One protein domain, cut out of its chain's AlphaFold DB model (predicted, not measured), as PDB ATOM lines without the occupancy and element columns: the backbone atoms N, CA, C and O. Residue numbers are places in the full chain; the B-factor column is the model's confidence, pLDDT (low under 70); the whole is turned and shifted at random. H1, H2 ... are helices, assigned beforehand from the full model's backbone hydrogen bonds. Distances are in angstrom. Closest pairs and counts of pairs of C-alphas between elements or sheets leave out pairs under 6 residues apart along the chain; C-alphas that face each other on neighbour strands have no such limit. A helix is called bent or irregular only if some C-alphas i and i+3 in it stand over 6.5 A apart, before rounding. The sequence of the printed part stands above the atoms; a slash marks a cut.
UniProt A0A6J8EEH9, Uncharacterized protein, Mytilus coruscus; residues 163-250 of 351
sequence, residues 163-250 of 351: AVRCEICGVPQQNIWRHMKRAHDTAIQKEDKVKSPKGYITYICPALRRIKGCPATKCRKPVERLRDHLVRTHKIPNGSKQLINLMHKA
ATOM      1  N   ALA A 163     187.644 156.638 174.179       67.75
ATOM      2  CA  ALA A 163     187.272 157.735 173.296       67.75
ATOM      3  C   ALA A 163     187.533 157.339 171.836       67.75
ATOM      4  O   ALA A 163     188.641 156.935 171.475       67.75
ATOM      5  N   VAL A 164     186.504 157.440 170.997       88.75
ATOM      6  CA  VAL A 164     186.645 157.174 169.566       88.75
ATOM      7  C   VAL A 164     187.324 158.395 168.951       88.75
ATOM      8  O   VAL A 164     186.890 159.528 169.164       88.75
ATOM      9  N   ARG A 165     188.422 158.189 168.220       93.31
ATOM     10  CA  ARG A 165     189.092 159.270 167.483       93.31
ATOM     11  C   ARG A 165     188.279 159.650 166.253       93.31
ATOM     12  O   ARG A 165     187.843 158.776 165.508       93.31
ATOM     13  N   CYS A 166     188.103 160.950 166.027       93.62
ATOM     14  CA  CYS A 166     187.546 161.455 164.780       93.62
ATOM     15  C   CYS A 166     188.451 161.061 163.606       93.62
ATOM     16  O   CYS A 166     189.647 161.325 163.636       93.62
ATOM     17  N   GLU A 167     187.898 160.461 162.553       90.44
ATOM     18  CA  GLU A 167     188.698 160.059 161.385       90.44
ATOM     19  C   GLU A 167     189.130 161.235 160.504       90.44
ATOM     20  O   GLU A 167     190.042 161.086 159.693       90.44
ATOM     21  N   ILE A 168     188.493 162.397 160.672       90.56
ATOM     22  CA  ILE A 168     188.790 163.607 159.905       90.56
ATOM     23  C   ILE A 168     189.954 164.369 160.552       90.56
ATOM     24  O   ILE A 168     190.962 164.595 159.892       90.56
ATOM     25  N   CYS A 169     189.855 164.714 161.843       92.31
ATOM     26  CA  CYS A 169     190.886 165.495 162.548       92.31
ATOM     27  C   CYS A 169     191.750 164.708 163.548       92.31
ATOM     28  O   CYS A 169     192.669 165.267 164.134       92.31
ATOM     29  N   GLY A 170     191.463 163.430 163.808       92.88
ATOM     30  CA  GLY A 170     192.219 162.602 164.761       92.88
ATOM     31  C   GLY A 170     191.939 162.875 166.246       92.88
ATOM     32  O   GLY A 170     192.473 162.161 167.102       92.88
ATOM     33  N   VAL A 171     191.099 163.861 166.579       92.50
ATOM     34  CA  VAL A 171     190.816 164.249 167.969       92.50
ATOM     35  C   VAL A 171     189.981 163.159 168.668       92.50
ATOM     36  O   VAL A 171     188.945 162.752 168.134       92.50
ATOM     37  N   PRO A 172     190.402 162.654 169.845       92.44
ATOM     38  CA  PRO A 172     189.610 161.713 170.634       92.44
ATOM     39  C   PRO A 172     188.365 162.405 171.194       92.44
ATOM     40  O   PRO A 172     188.458 163.473 171.790       92.44
ATOM     41  N   GLN A 173     187.190 161.808 170.996       94.31
ATOM     42  CA  GLN A 173     185.918 162.393 171.415       94.31
ATOM     43  C   GLN A 173     185.033 161.350 172.093       94.31
ATOM     44  O   GLN A 173     184.902 160.216 171.632       94.31
ATOM     45  N   GLN A 174     184.380 161.754 173.184       86.81
ATOM     46  CA  GLN A 174     183.376 160.920 173.855       86.81
ATOM     47  C   GLN A 174     182.085 160.820 173.028       86.81
ATOM     48  O   GLN A 174     181.400 159.803 173.056       86.81
ATOM     49  N   ASN A 175     181.772 161.865 172.250       92.88
ATOM     50  CA  ASN A 175     180.625 161.904 171.348       92.88
ATOM     51  C   ASN A 175     181.069 162.343 169.948       92.88
ATOM     52  O   ASN A 175     180.981 163.516 169.574       92.88
ATOM     53  N   ILE A 176     181.559 161.373 169.177       91.62
ATOM     54  CA  ILE A 176     182.101 161.606 167.836       91.62
ATOM     55  C   ILE A 176     181.065 162.209 166.876       91.62
ATOM     56  O   ILE A 176     181.428 163.027 166.041       91.62
ATOM     57  N   TRP A 177     179.775 161.898 167.051       90.81
ATOM     58  CA  TRP A 177     178.685 162.480 166.264       90.81
ATOM     59  C   TRP A 177     178.585 163.992 166.459       90.81
ATOM     60  O   TRP A 177     178.627 164.764 165.502       90.81
ATOM     61  N   ARG A 178     178.485 164.427 167.722       92.50
ATOM     62  CA  ARG A 178     178.374 165.849 168.064       92.50
ATOM     63  C   ARG A 178     179.611 166.617 167.606       92.50
ATOM     64  O   ARG A 178     179.486 167.743 167.135       92.50
ATOM     65  N   HIS A 179     180.782 165.998 167.725       95.00
ATOM     66  CA  HIS A 179     182.023 166.568 167.224       95.00
ATOM     67  C   HIS A 179     182.023 166.701 165.697       95.00
ATOM     68  O   HIS A 179     182.295 167.788 165.207       95.00
ATOM     69  N   MET A 180     181.654 165.658 164.944       92.31
ATOM     70  CA  MET A 180     181.579 165.730 163.478       92.31
ATOM     71  C   MET A 180     180.625 166.834 163.009       92.31
ATOM     72  O   MET A 180     180.990 167.628 162.146       92.31
ATOM     73  N   LYS A 181     179.459 166.962 163.654       91.75
ATOM     74  CA  LYS A 181     178.485 168.013 163.338       91.75
ATOM     75  C   LYS A 181     179.022 169.423 163.613       91.75
ATOM     76  O   LYS A 181     178.803 170.312 162.806       91.75
ATOM     77  N   ARG A 182     179.725 169.638 164.733       92.50
ATOM     78  CA  ARG A 182     180.216 170.974 165.132       92.50
ATOM     79  C   ARG A 182     181.534 171.380 164.475       92.50
ATOM     80  O   ARG A 182     181.701 172.541 164.139       92.50
ATOM     81  N   ALA A 183     182.477 170.451 164.354       90.19
ATOM     82  CA  ALA A 183     183.848 170.744 163.937       90.19
ATOM     83  C   ALA A 183     184.070 170.585 162.428       90.19
ATOM     84  O   ALA A 183     184.978 171.201 161.881       90.19
ATOM     85  N   HIS A 184     183.264 169.755 161.761       92.56
ATOM     86  CA  HIS A 184     183.436 169.425 160.342       92.56
ATOM     87  C   HIS A 184     182.235 169.810 159.479       92.56
ATOM     88  O   HIS A 184     182.196 169.426 158.311       92.56
ATOM     89  N   ASP A 185     181.269 170.521 160.075       88.75
ATOM     90  CA  ASP A 185     180.007 170.946 159.463       88.75
ATOM     91  C   ASP A 185     179.388 169.842 158.590       88.75
ATOM     92  O   ASP A 185     178.983 170.041 157.442       88.75
ATOM     93  N   THR A 186     179.406 168.603 159.103       83.00
ATOM     94  CA  THR A 186     178.852 167.464 158.377       83.00
ATOM     95  C   THR A 186     177.335 167.562 158.426       83.00
ATOM     96  O   THR A 186     176.691 166.970 159.295       83.00
ATOM     97  N   ALA A 187     176.764 168.342 157.512       72.25
ATOM     98  CA  ALA A 187     175.331 168.433 157.318       72.25
ATOM     99  C   ALA A 187     174.818 167.090 156.779       72.25
ATOM    100  O   ALA A 187     175.028 166.726 155.620       72.25
ATOM    101  N   ILE A 188     174.153 166.322 157.639       74.00
ATOM    102  CA  ILE A 188     173.481 165.089 157.238       74.00
ATOM    103  C   ILE A 188     172.086 165.483 156.781       74.00
ATOM    104  O   ILE A 188     171.253 165.905 157.579       74.00
ATOM    105  N   GLN A 189     171.819 165.358 155.483       55.44
ATOM    106  CA  GLN A 189     170.470 165.588 154.985       55.44
ATOM    107  C   GLN A 189     169.522 164.536 155.568       55.44
ATOM    108  O   GLN A 189     169.730 163.339 155.370       55.44
ATOM    109  N   LYS A 190     168.445 165.012 156.210       70.56
ATOM    110  CA  LYS A 190     167.356 164.214 156.800       70.56
ATOM    111  C   LYS A 190     167.792 163.429 158.041       70.56
ATOM    112  O   LYS A 190     167.748 162.199 158.043       70.56
ATOM    113  N   GLU A 191     168.176 164.146 159.099       71.31
ATOM    114  CA  GLU A 191     168.433 163.552 160.424       71.31
ATOM    115  C   GLU A 191     167.265 162.654 160.870       71.31
ATOM    116  O   GLU A 191     167.496 161.546 161.345       71.31
ATOM    117  N   ASP A 192     166.032 163.050 160.542       74.06
ATOM    118  CA  ASP A 192     164.792 162.315 160.831       74.06
ATOM    119  C   ASP A 192     164.717 160.923 160.178       74.06
ATOM    120  O   ASP A 192     163.939 160.071 160.600       74.06
ATOM    121  N   LYS A 193     165.517 160.663 159.134       73.88
ATOM    122  CA  LYS A 193     165.555 159.363 158.438       73.88
ATOM    123  C   LYS A 193     166.693 158.459 158.903       73.88
ATOM    124  O   LYS A 193     166.730 157.283 158.533       73.88
ATOM    125  N   VAL A 194     167.629 158.967 159.703       77.56
ATOM    126  CA  VAL A 194     168.739 158.169 160.225       77.56
ATOM    127  C   VAL A 194     168.269 157.447 161.485       77.56
ATOM    128  O   VAL A 194     168.279 158.007 162.575       77.56
ATOM    129  N   LYS A 195     167.906 156.164 161.344       78.81
ATOM    130  CA  LYS A 195     167.408 155.320 162.452       78.81
ATOM    131  C   LYS A 195     168.336 155.285 163.678       78.81
ATOM    132  O   LYS A 195     167.864 155.072 164.788       78.81
ATOM    133  N   SER A 196     169.651 155.468 163.502       87.38
ATOM    134  CA  SER A 196     170.558 155.732 164.625       87.38
ATOM    135  C   SER A 196     171.858 156.438 164.197       87.38
ATOM    136  O   SER A 196     172.500 156.015 163.229       87.38
ATOM    137  N   PRO A 197     172.332 157.444 164.958       81.00
ATOM    138  CA  PRO A 197     173.659 158.047 164.776       81.00
ATOM    139  C   PRO A 197     174.801 157.023 164.824       81.00
ATOM    140  O   PRO A 197     175.793 157.143 164.105       81.00
ATOM    141  N   LYS A 198     174.640 155.971 165.642       84.38
ATOM    142  CA  LYS A 198     175.603 154.866 165.748       84.38
ATOM    143  C   LYS A 198     175.766 154.135 164.415       84.38
ATOM    144  O   LYS A 198     176.897 153.914 164.003       84.38
ATOM    145  N   GLY A 199     174.673 153.807 163.720       83.00
ATOM    146  CA  GLY A 199     174.732 153.129 162.421       83.00
ATOM    147  C   GLY A 199     175.475 153.945 161.362       83.00
ATOM    148  O   GLY A 199     176.309 153.408 160.638       83.00
ATOM    149  N   TYR A 200     175.244 155.259 161.333       83.00
ATOM    150  CA  TYR A 200     175.924 156.173 160.415       83.00
ATOM    151  C   TYR A 200     177.438 156.236 160.668       83.00
ATOM    152  O   TYR A 200     178.226 156.097 159.733       83.00
ATOM    153  N   ILE A 201     177.858 156.367 161.933       84.25
ATOM    154  CA  ILE A 201     179.282 156.371 162.316       84.25
ATOM    155  C   ILE A 201     179.947 155.041 161.946       84.25
ATOM    156  O   ILE A 201     181.014 155.033 161.330       84.25
ATOM    157  N   THR A 202     179.301 153.919 162.269       83.25
ATOM    158  CA  THR A 202     179.810 152.573 161.962       83.25
ATOM    159  C   THR A 202     179.952 152.339 160.460       83.25
ATOM    160  O   THR A 202     180.803 151.556 160.052       83.25
ATOM    161  N   TYR A 203     179.168 153.022 159.624       80.81
ATOM    162  CA  TYR A 203     179.227 152.878 158.171       80.81
ATOM    163  C   TYR A 203     180.255 153.815 157.517       80.81
ATOM    164  O   TYR A 203     181.039 153.391 156.666       80.81
ATOM    165  N   ILE A 204     180.315 155.078 157.945       84.00
ATOM    166  CA  ILE A 204     181.169 156.090 157.310       84.00
ATOM    167  C   ILE A 204     182.621 156.003 157.741       84.00
ATOM    168  O   ILE A 204     183.498 156.155 156.893       84.00
ATOM    169  N   CYS A 205     182.912 155.720 159.012       81.69
ATOM    170  CA  CYS A 205     184.300 155.629 159.462       81.69
ATOM    171  C   CYS A 205     185.085 154.540 158.697       81.69
ATOM    172  O   CYS A 205     186.170 154.841 158.196       81.69
ATOM    173  N   PRO A 206     184.560 153.314 158.494       83.50
ATOM    174  CA  PRO A 206     185.217 152.324 157.643       83.50
ATOM    175  C   PRO A 206     185.238 152.703 156.160       83.50
ATOM    176  O   PRO A 206     186.230 152.422 155.488       83.50
ATOM    177  N   ALA A 207     184.186 153.345 155.638       79.00
ATOM    178  CA  ALA A 207     184.155 153.791 154.245       79.00
ATOM    179  C   ALA A 207     185.263 154.817 153.960       79.00
ATOM    180  O   ALA A 207     186.002 154.662 152.994       79.00
ATOM    181  N   LEU A 208     185.462 155.794 154.848       80.62
ATOM    182  CA  LEU A 208     186.545 156.776 154.735       80.62
ATOM    183  C   LEU A 208     187.938 156.134 154.804       80.62
ATOM    184  O   LEU A 208     188.849 156.614 154.140       80.62
ATOM    185  N   ARG A 209     188.111 155.026 155.540       80.06
ATOM    186  CA  ARG A 209     189.378 154.266 155.541       80.06
ATOM    187  C   ARG A 209     189.603 153.466 154.259       80.06
ATOM    188  O   ARG A 209     190.744 153.263 153.861       80.06
ATOM    189  N   ARG A 210     188.533 152.960 153.640       83.56
ATOM    190  CA  ARG A 210     188.615 152.124 152.428       83.56
ATOM    191  C   ARG A 210     188.766 152.953 151.159       83.56
ATOM    192  O   ARG A 210     189.437 152.522 150.223       83.56
ATOM    193  N   ILE A 211     188.152 154.131 151.112       81.19
ATOM    194  CA  ILE A 211     188.218 155.004 149.944       81.19
ATOM    195  C   ILE A 211     189.576 155.717 149.963       81.19
ATOM    196  O   ILE A 211     189.809 156.622 150.756       81.19
ATOM    197  N   LYS A 212     190.474 155.348 149.039       78.62
ATOM    198  CA  LYS A 212     191.764 156.036 148.801       78.62
ATOM    199  C   LYS A 212     191.595 157.417 148.139       78.62
ATOM    200  O   LYS A 212     192.403 157.812 147.299       78.62
ATOM    201  N   GLY A 213     190.517 158.136 148.440       82.00
ATOM    202  CA  GLY A 213     190.213 159.402 147.791       82.00
ATOM    203  C   GLY A 213     189.098 160.212 148.438       82.00
ATOM    204  O   GLY A 213     188.296 159.716 149.224       82.00
ATOM    205  N   CYS A 214     189.068 161.500 148.112       81.25
ATOM    206  CA  CYS A 214     188.099 162.431 148.673       81.25
ATOM    207  C   CYS A 214     186.711 162.192 148.055       81.25
ATOM    208  O   CYS A 214     186.581 162.328 146.836       81.25
ATOM    209  N   PRO A 215     185.660 161.913 148.850       74.00
ATOM    210  CA  PRO A 215     184.305 161.739 148.325       74.00
ATOM    211  C   PRO A 215     183.781 162.995 147.615       74.00
ATOM    212  O   PRO A 215     182.942 162.882 146.730       74.00
ATOM    213  N   ALA A 216     184.304 164.178 147.962       77.75
ATOM    214  CA  ALA A 216     183.898 165.443 147.360       77.75
ATOM    215  C   ALA A 216     184.538 165.714 145.992       77.75
ATOM    216  O   ALA A 216     183.882 166.197 145.078       77.75
ATOM    217  N   THR A 217     185.831 165.421 145.858       80.31
ATOM    218  CA  THR A 217     186.650 165.885 144.720       80.31
ATOM    219  C   THR A 217     187.217 164.746 143.878       80.31
ATOM    220  O   THR A 217     187.914 165.001 142.902       80.31
ATOM    221  N   LYS A 218     186.964 163.482 144.254       80.81
ATOM    222  CA  LYS A 218     187.547 162.267 143.652       80.81
ATOM    223  C   LYS A 218     189.083 162.265 143.586       80.81
ATOM    224  O   LYS A 218     189.663 161.409 142.919       80.81
ATOM    225  N   CYS A 219     189.764 163.174 144.289       81.31
ATOM    226  CA  CYS A 219     191.219 163.206 144.299       81.31
ATOM    227  C   CYS A 219     191.758 161.967 145.029       81.31
ATOM    228  O   CYS A 219     191.284 161.626 146.115       81.31
ATOM    229  N   ARG A 220     192.733 161.275 144.431       80.81
ATOM    230  CA  ARG A 220     193.445 160.159 145.066       80.81
ATOM    231  C   ARG A 220     194.646 160.724 145.815       80.81
ATOM    232  O   ARG A 220     195.623 161.129 145.193       80.81
ATOM    233  N   LYS A 221     194.559 160.795 147.142       82.38
ATOM    234  CA  LYS A 221     195.657 161.229 148.018       82.38
ATOM    235  C   LYS A 221     195.935 160.141 149.067       82.38
ATOM    236  O   LYS A 221     194.992 159.449 149.454       82.38
ATOM    237  N   PRO A 222     197.195 159.980 149.527       78.06
ATOM    238  CA  PRO A 222     197.523 159.157 150.697       78.06
ATOM    239  C   PRO A 222     196.648 159.537 151.896       78.06
ATOM    240  O   PRO A 222     196.254 160.697 151.991       78.06
ATOM    241  N   VAL A 223     196.347 158.601 152.800       71.25
ATOM    242  CA  VAL A 223     195.364 158.784 153.892       71.25
ATOM    243  C   VAL A 223     195.668 160.021 154.747       71.25
ATOM    244  O   VAL A 223     194.764 160.780 155.091       71.25
ATOM    245  N   GLU A 224     196.942 160.286 155.017       73.25
ATOM    246  CA  GLU A 224     197.417 161.437 155.788       73.25
ATOM    247  C   GLU A 224     197.132 162.748 155.046       73.25
ATOM    248  O   GLU A 224     196.539 163.673 155.595       73.25
ATOM    249  N   ARG A 225     197.440 162.793 153.744       83.81
ATOM    250  CA  ARG A 225     197.134 163.946 152.882       83.81
ATOM    251  C   ARG A 225     195.645 164.069 152.570       83.81
ATOM    252  O   ARG A 225     195.194 165.146 152.185       83.81
ATOM    253  N   LEU A 226     194.886 162.981 152.687       80.81
ATOM    254  CA  LEU A 226     193.441 162.964 152.514       80.81
ATOM    255  C   LEU A 226     192.747 163.601 153.716       80.81
ATOM    256  O   LEU A 226     191.798 164.349 153.506       80.81
ATOM    257  N   ARG A 227     193.239 163.380 154.941       78.31
ATOM    258  CA  ARG A 227     192.763 164.103 156.132       78.31
ATOM    259  C   ARG A 227     192.997 165.597 155.992       78.31
ATOM    260  O   ARG A 227     192.034 166.350 156.049       78.31
ATOM    261  N   ASP A 228     194.221 166.012 155.673       79.94
ATOM    262  CA  ASP A 228     194.532 167.429 155.444       79.94
ATOM    263  C   ASP A 228     193.691 168.037 154.318       79.94
ATOM    264  O   ASP A 228     193.243 169.179 154.407       79.94
ATOM    265  N   HIS A 229     193.460 167.274 153.247       84.69
ATOM    266  CA  HIS A 229     192.604 167.691 152.142       84.69
ATOM    267  C   HIS A 229     191.154 167.862 152.593       84.69
ATOM    268  O   HIS A 229     190.563 168.896 152.312       84.69
ATOM    269  N   LEU A 230     190.594 166.892 153.318       82.25
ATOM    270  CA  LEU A 230     189.234 166.968 153.851       82.25
ATOM    271  C   LEU A 230     189.080 168.142 154.817       82.25
ATOM    272  O   LEU A 230     188.109 168.876 154.679       82.25
ATOM    273  N   VAL A 231     190.068 168.358 155.693       80.62
ATOM    274  CA  VAL A 231     190.130 169.494 156.624       80.62
ATOM    275  C   VAL A 231     190.117 170.832 155.885       80.62
ATOM    276  O   VAL A 231     189.412 171.754 156.283       80.62
ATOM    277  N   ARG A 232     190.845 170.949 154.770       81.88
ATOM    278  CA  ARG A 232     190.913 172.197 153.992       81.88
ATOM    279  C   ARG A 232     189.715 172.422 153.075       81.88
ATOM    280  O   ARG A 232     189.342 173.564 152.843       81.88
ATOM    281  N   THR A 233     189.121 171.366 152.524       77.38
ATOM    282  CA  THR A 233     188.071 171.481 151.500       77.38
ATOM    283  C   THR A 233     186.666 171.245 152.043       77.38
ATOM    284  O   THR A 233     185.818 170.826 151.261       77.38
ATOM    285  N   HIS A 234     186.420 171.432 153.346       61.19
ATOM    286  CA  HIS A 234     185.200 171.061 154.085       61.19
ATOM    287  C   HIS A 234     183.875 171.645 153.551       61.19
ATOM    288  O   HIS A 234     183.184 172.429 154.186       61.19
ATOM    289  N   LYS A 235     183.460 171.161 152.389       54.59
ATOM    290  CA  LYS A 235     182.081 171.050 151.948       54.59
ATOM    291  C   LYS A 235     181.947 169.618 151.459       54.59
ATOM    292  O   LYS A 235     182.324 169.298 150.333       54.59
ATOM    293  N   ILE A 236     181.481 168.720 152.329       55.25
ATOM    294  CA  ILE A 236     180.972 167.435 151.841       55.25
ATOM    295  C   ILE A 236     179.830 167.813 150.886       55.25
ATOM    296  O   ILE A 236     178.938 168.548 151.309       55.25
ATOM    297  N   PRO A 237     179.863 167.425 149.597       45.84
ATOM    298  CA  PRO A 237     178.877 167.905 148.648       45.84
ATOM    299  C   PRO A 237     177.486 167.497 149.118       45.84
ATOM    300  O   PRO A 237     177.256 166.334 149.450       45.84
ATOM    301  N   ASN A 238     176.559 168.451 149.088       42.06
ATOM    302  CA  ASN A 238     175.148 168.319 149.468       42.06
ATOM    303  C   ASN A 238     174.325 167.395 148.533       42.06
ATOM    304  O   ASN A 238     173.133 167.610 148.321       42.06
ATOM    305  N   GLY A 239     174.934 166.358 147.948       37.91
ATOM    306  CA  GLY A 239     174.340 165.484 146.938       37.91
ATOM    307  C   GLY A 239     174.341 164.016 147.355       37.91
ATOM    308  O   GLY A 239     175.236 163.255 146.986       37.91
ATOM    309  N   SER A 240     173.286 163.594 148.056       44.69
ATOM    310  CA  SER A 240     173.038 162.202 148.469       44.69
ATOM    311  C   SER A 240     173.137 161.185 147.321       44.69
ATOM    312  O   SER A 240     173.614 160.075 147.531       44.69
ATOM    313  N   LYS A 241     172.791 161.562 146.085       44.03
ATOM    314  CA  LYS A 241     172.832 160.651 144.927       44.03
ATOM    315  C   LYS A 241     174.247 160.223 144.523       44.03
ATOM    316  O   LYS A 241     174.429 159.087 144.102       44.03
ATOM    317  N   GLN A 242     175.261 161.082 144.655       47.75
ATOM    318  CA  GLN A 242     176.623 160.738 144.220       47.75
ATOM    319  C   GLN A 242     177.359 159.872 145.243       47.75
ATOM    320  O   GLN A 242     178.058 158.941 144.849       47.75
ATOM    321  N   LEU A 243     177.159 160.135 146.539       43.12
ATOM    322  CA  LEU A 243     177.723 159.303 147.600       43.12
ATOM    323  C   LEU A 243     177.049 157.924 147.614       43.12
ATOM    324  O   LEU A 243     177.750 156.923 147.592       43.12
ATOM    325  N   ILE A 244     175.716 157.857 147.516       45.88
ATOM    326  CA  ILE A 244     174.978 156.587 147.419       45.88
ATOM    327  C   ILE A 244     175.400 155.805 146.158       45.88
ATOM    328  O   ILE A 244     175.735 154.631 146.267       45.88
ATOM    329  N   ASN A 245     175.525 156.442 144.986       41.19
ATOM    330  CA  ASN A 245     175.977 155.757 143.762       41.19
ATOM    331  C   ASN A 245     177.443 155.287 143.813       41.19
ATOM    332  O   ASN A 245     177.771 154.250 143.237       41.19
ATOM    333  N   LEU A 246     178.338 156.018 144.490       46.62
ATOM    334  CA  LEU A 246     179.716 155.567 144.730       46.62
ATOM    335  C   LEU A 246     179.770 154.408 145.735       46.62
ATOM    336  O   LEU A 246     180.658 153.565 145.635       46.62
ATOM    337  N   MET A 247     178.818 154.343 146.667       39.38
ATOM    338  CA  MET A 247     178.715 153.279 147.667       39.38
ATOM    339  C   MET A 247     178.075 152.000 147.114       39.38
ATOM    340  O   MET A 247     178.561 150.921 147.432       39.38
ATOM    341  N   HIS A 248     177.086 152.102 146.219       43.34
ATOM    342  CA  HIS A 248     176.529 150.949 145.493       43.34
ATOM    343  C   HIS A 248     177.519 150.344 144.482       43.34
ATOM    344  O   HIS A 248     177.506 149.142 144.258       43.34
ATOM    345  N   LYS A 249     178.436 151.138 143.911       42.72
ATOM    346  CA  LYS A 249     179.509 150.626 143.031       42.72
ATOM    347  C   LYS A 249     180.667 149.944 143.771       42.72
ATOM    348  O   LYS A 249     181.529 149.362 143.123       42.72
ATOM    349  N   ALA A 250     180.718 150.048 145.100       36.50
ATOM    350  CA  ALA A 250     181.770 149.472 145.934       36.50
ATOM    351  C   ALA A 250     181.323 148.197 146.674       36.50
ATOM    352  O   ALA A 250     182.012 147.761 147.604       36.50
TER     353      ALA A 250
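AT A GLANCE: This is residues 163 to 250 of the 351 residues of an uncharacterized protein of Mytilus coruscus (UniProt A0A6J8EEH9). Four short helices stand round an open frame of loops: H2 is the base of a rough U, H1 rises near its first end and H3 near its last, and H4 lies by itself on another side, with no two helices clearly touching. The opening stretch, residues 163 to 175, folds back on itself, its turn at residues 167 and 168 reaching in between H1 and H3, while residues 190 to 196 stick out before H2. The printed part has 88 residues, with four named helices in the order H1, H2, H3, H4 and no named strand. The class is all helix, though under half of the residues, 41 of 88, are in named elements. The whole is compact, with a radius of gyration of the C-alphas of 12.6 A and spans of 29 by 28 by 20 A.

HOW THE PARTS SIT: Before the first helix, residues 164 to 165 pair with residues 172 to 173, antiparallel, in stretches too short to be named strands. H1, residues 176 to 183, and H2, residues 197 to 210, are close but not clearly touching: their closest C-alphas, those of Trp 177 and Pro 197, are 6.9 A apart. Their lines are about perpendicular, at 76 degrees. H3, residues 223 to 232, is also close to H2 but not clearly touching it, the closest C-alphas being those of Arg 209 and Val 223 at 7.7 A. H2 and H3 run opposite ways at a steep tilt of 58 degrees. H4, residues 240 to 248, is apart from H1, H2 and H3, and H1 and H3 are apart too. Every O i to N i+4 pair is within hydrogen-bond range in H1, H3 and H4; in H2 it is 9 of 10.

IN THESE COORDINATES: H1 begins at C-alpha 176, at (182.101, 161.606, 167.836), and measures 10.1 A from first to last C-alpha. H2, the longest helix with 14 residues, measures 20.3 A and begins at C-alpha 197, at (173.659, 158.047, 164.776). It is neither bent nor irregular, but only just: C-alphas 203 and 206 are 6.0 A apart. H3 measures 14.1 A. H4 measures 12.2 A and ends at C-alpha 248, at (176.529, 150.949, 145.493).

THE WHOLE: The two C-alphas farthest apart, those of Asp 192 and Pro 222, are 34.4 A from each other. The printed part has no cut. The links from H1 to H2, 13 residues, and from H2 to H3, 12 residues, are long; that from H3 to H4, 7 residues, is short. Residues 190 to 196 stand free. The mean pLDDT of the printed part is 75.7; residues 163, 189 and 234 to 250 are under 70, and H4 has a mean of 44.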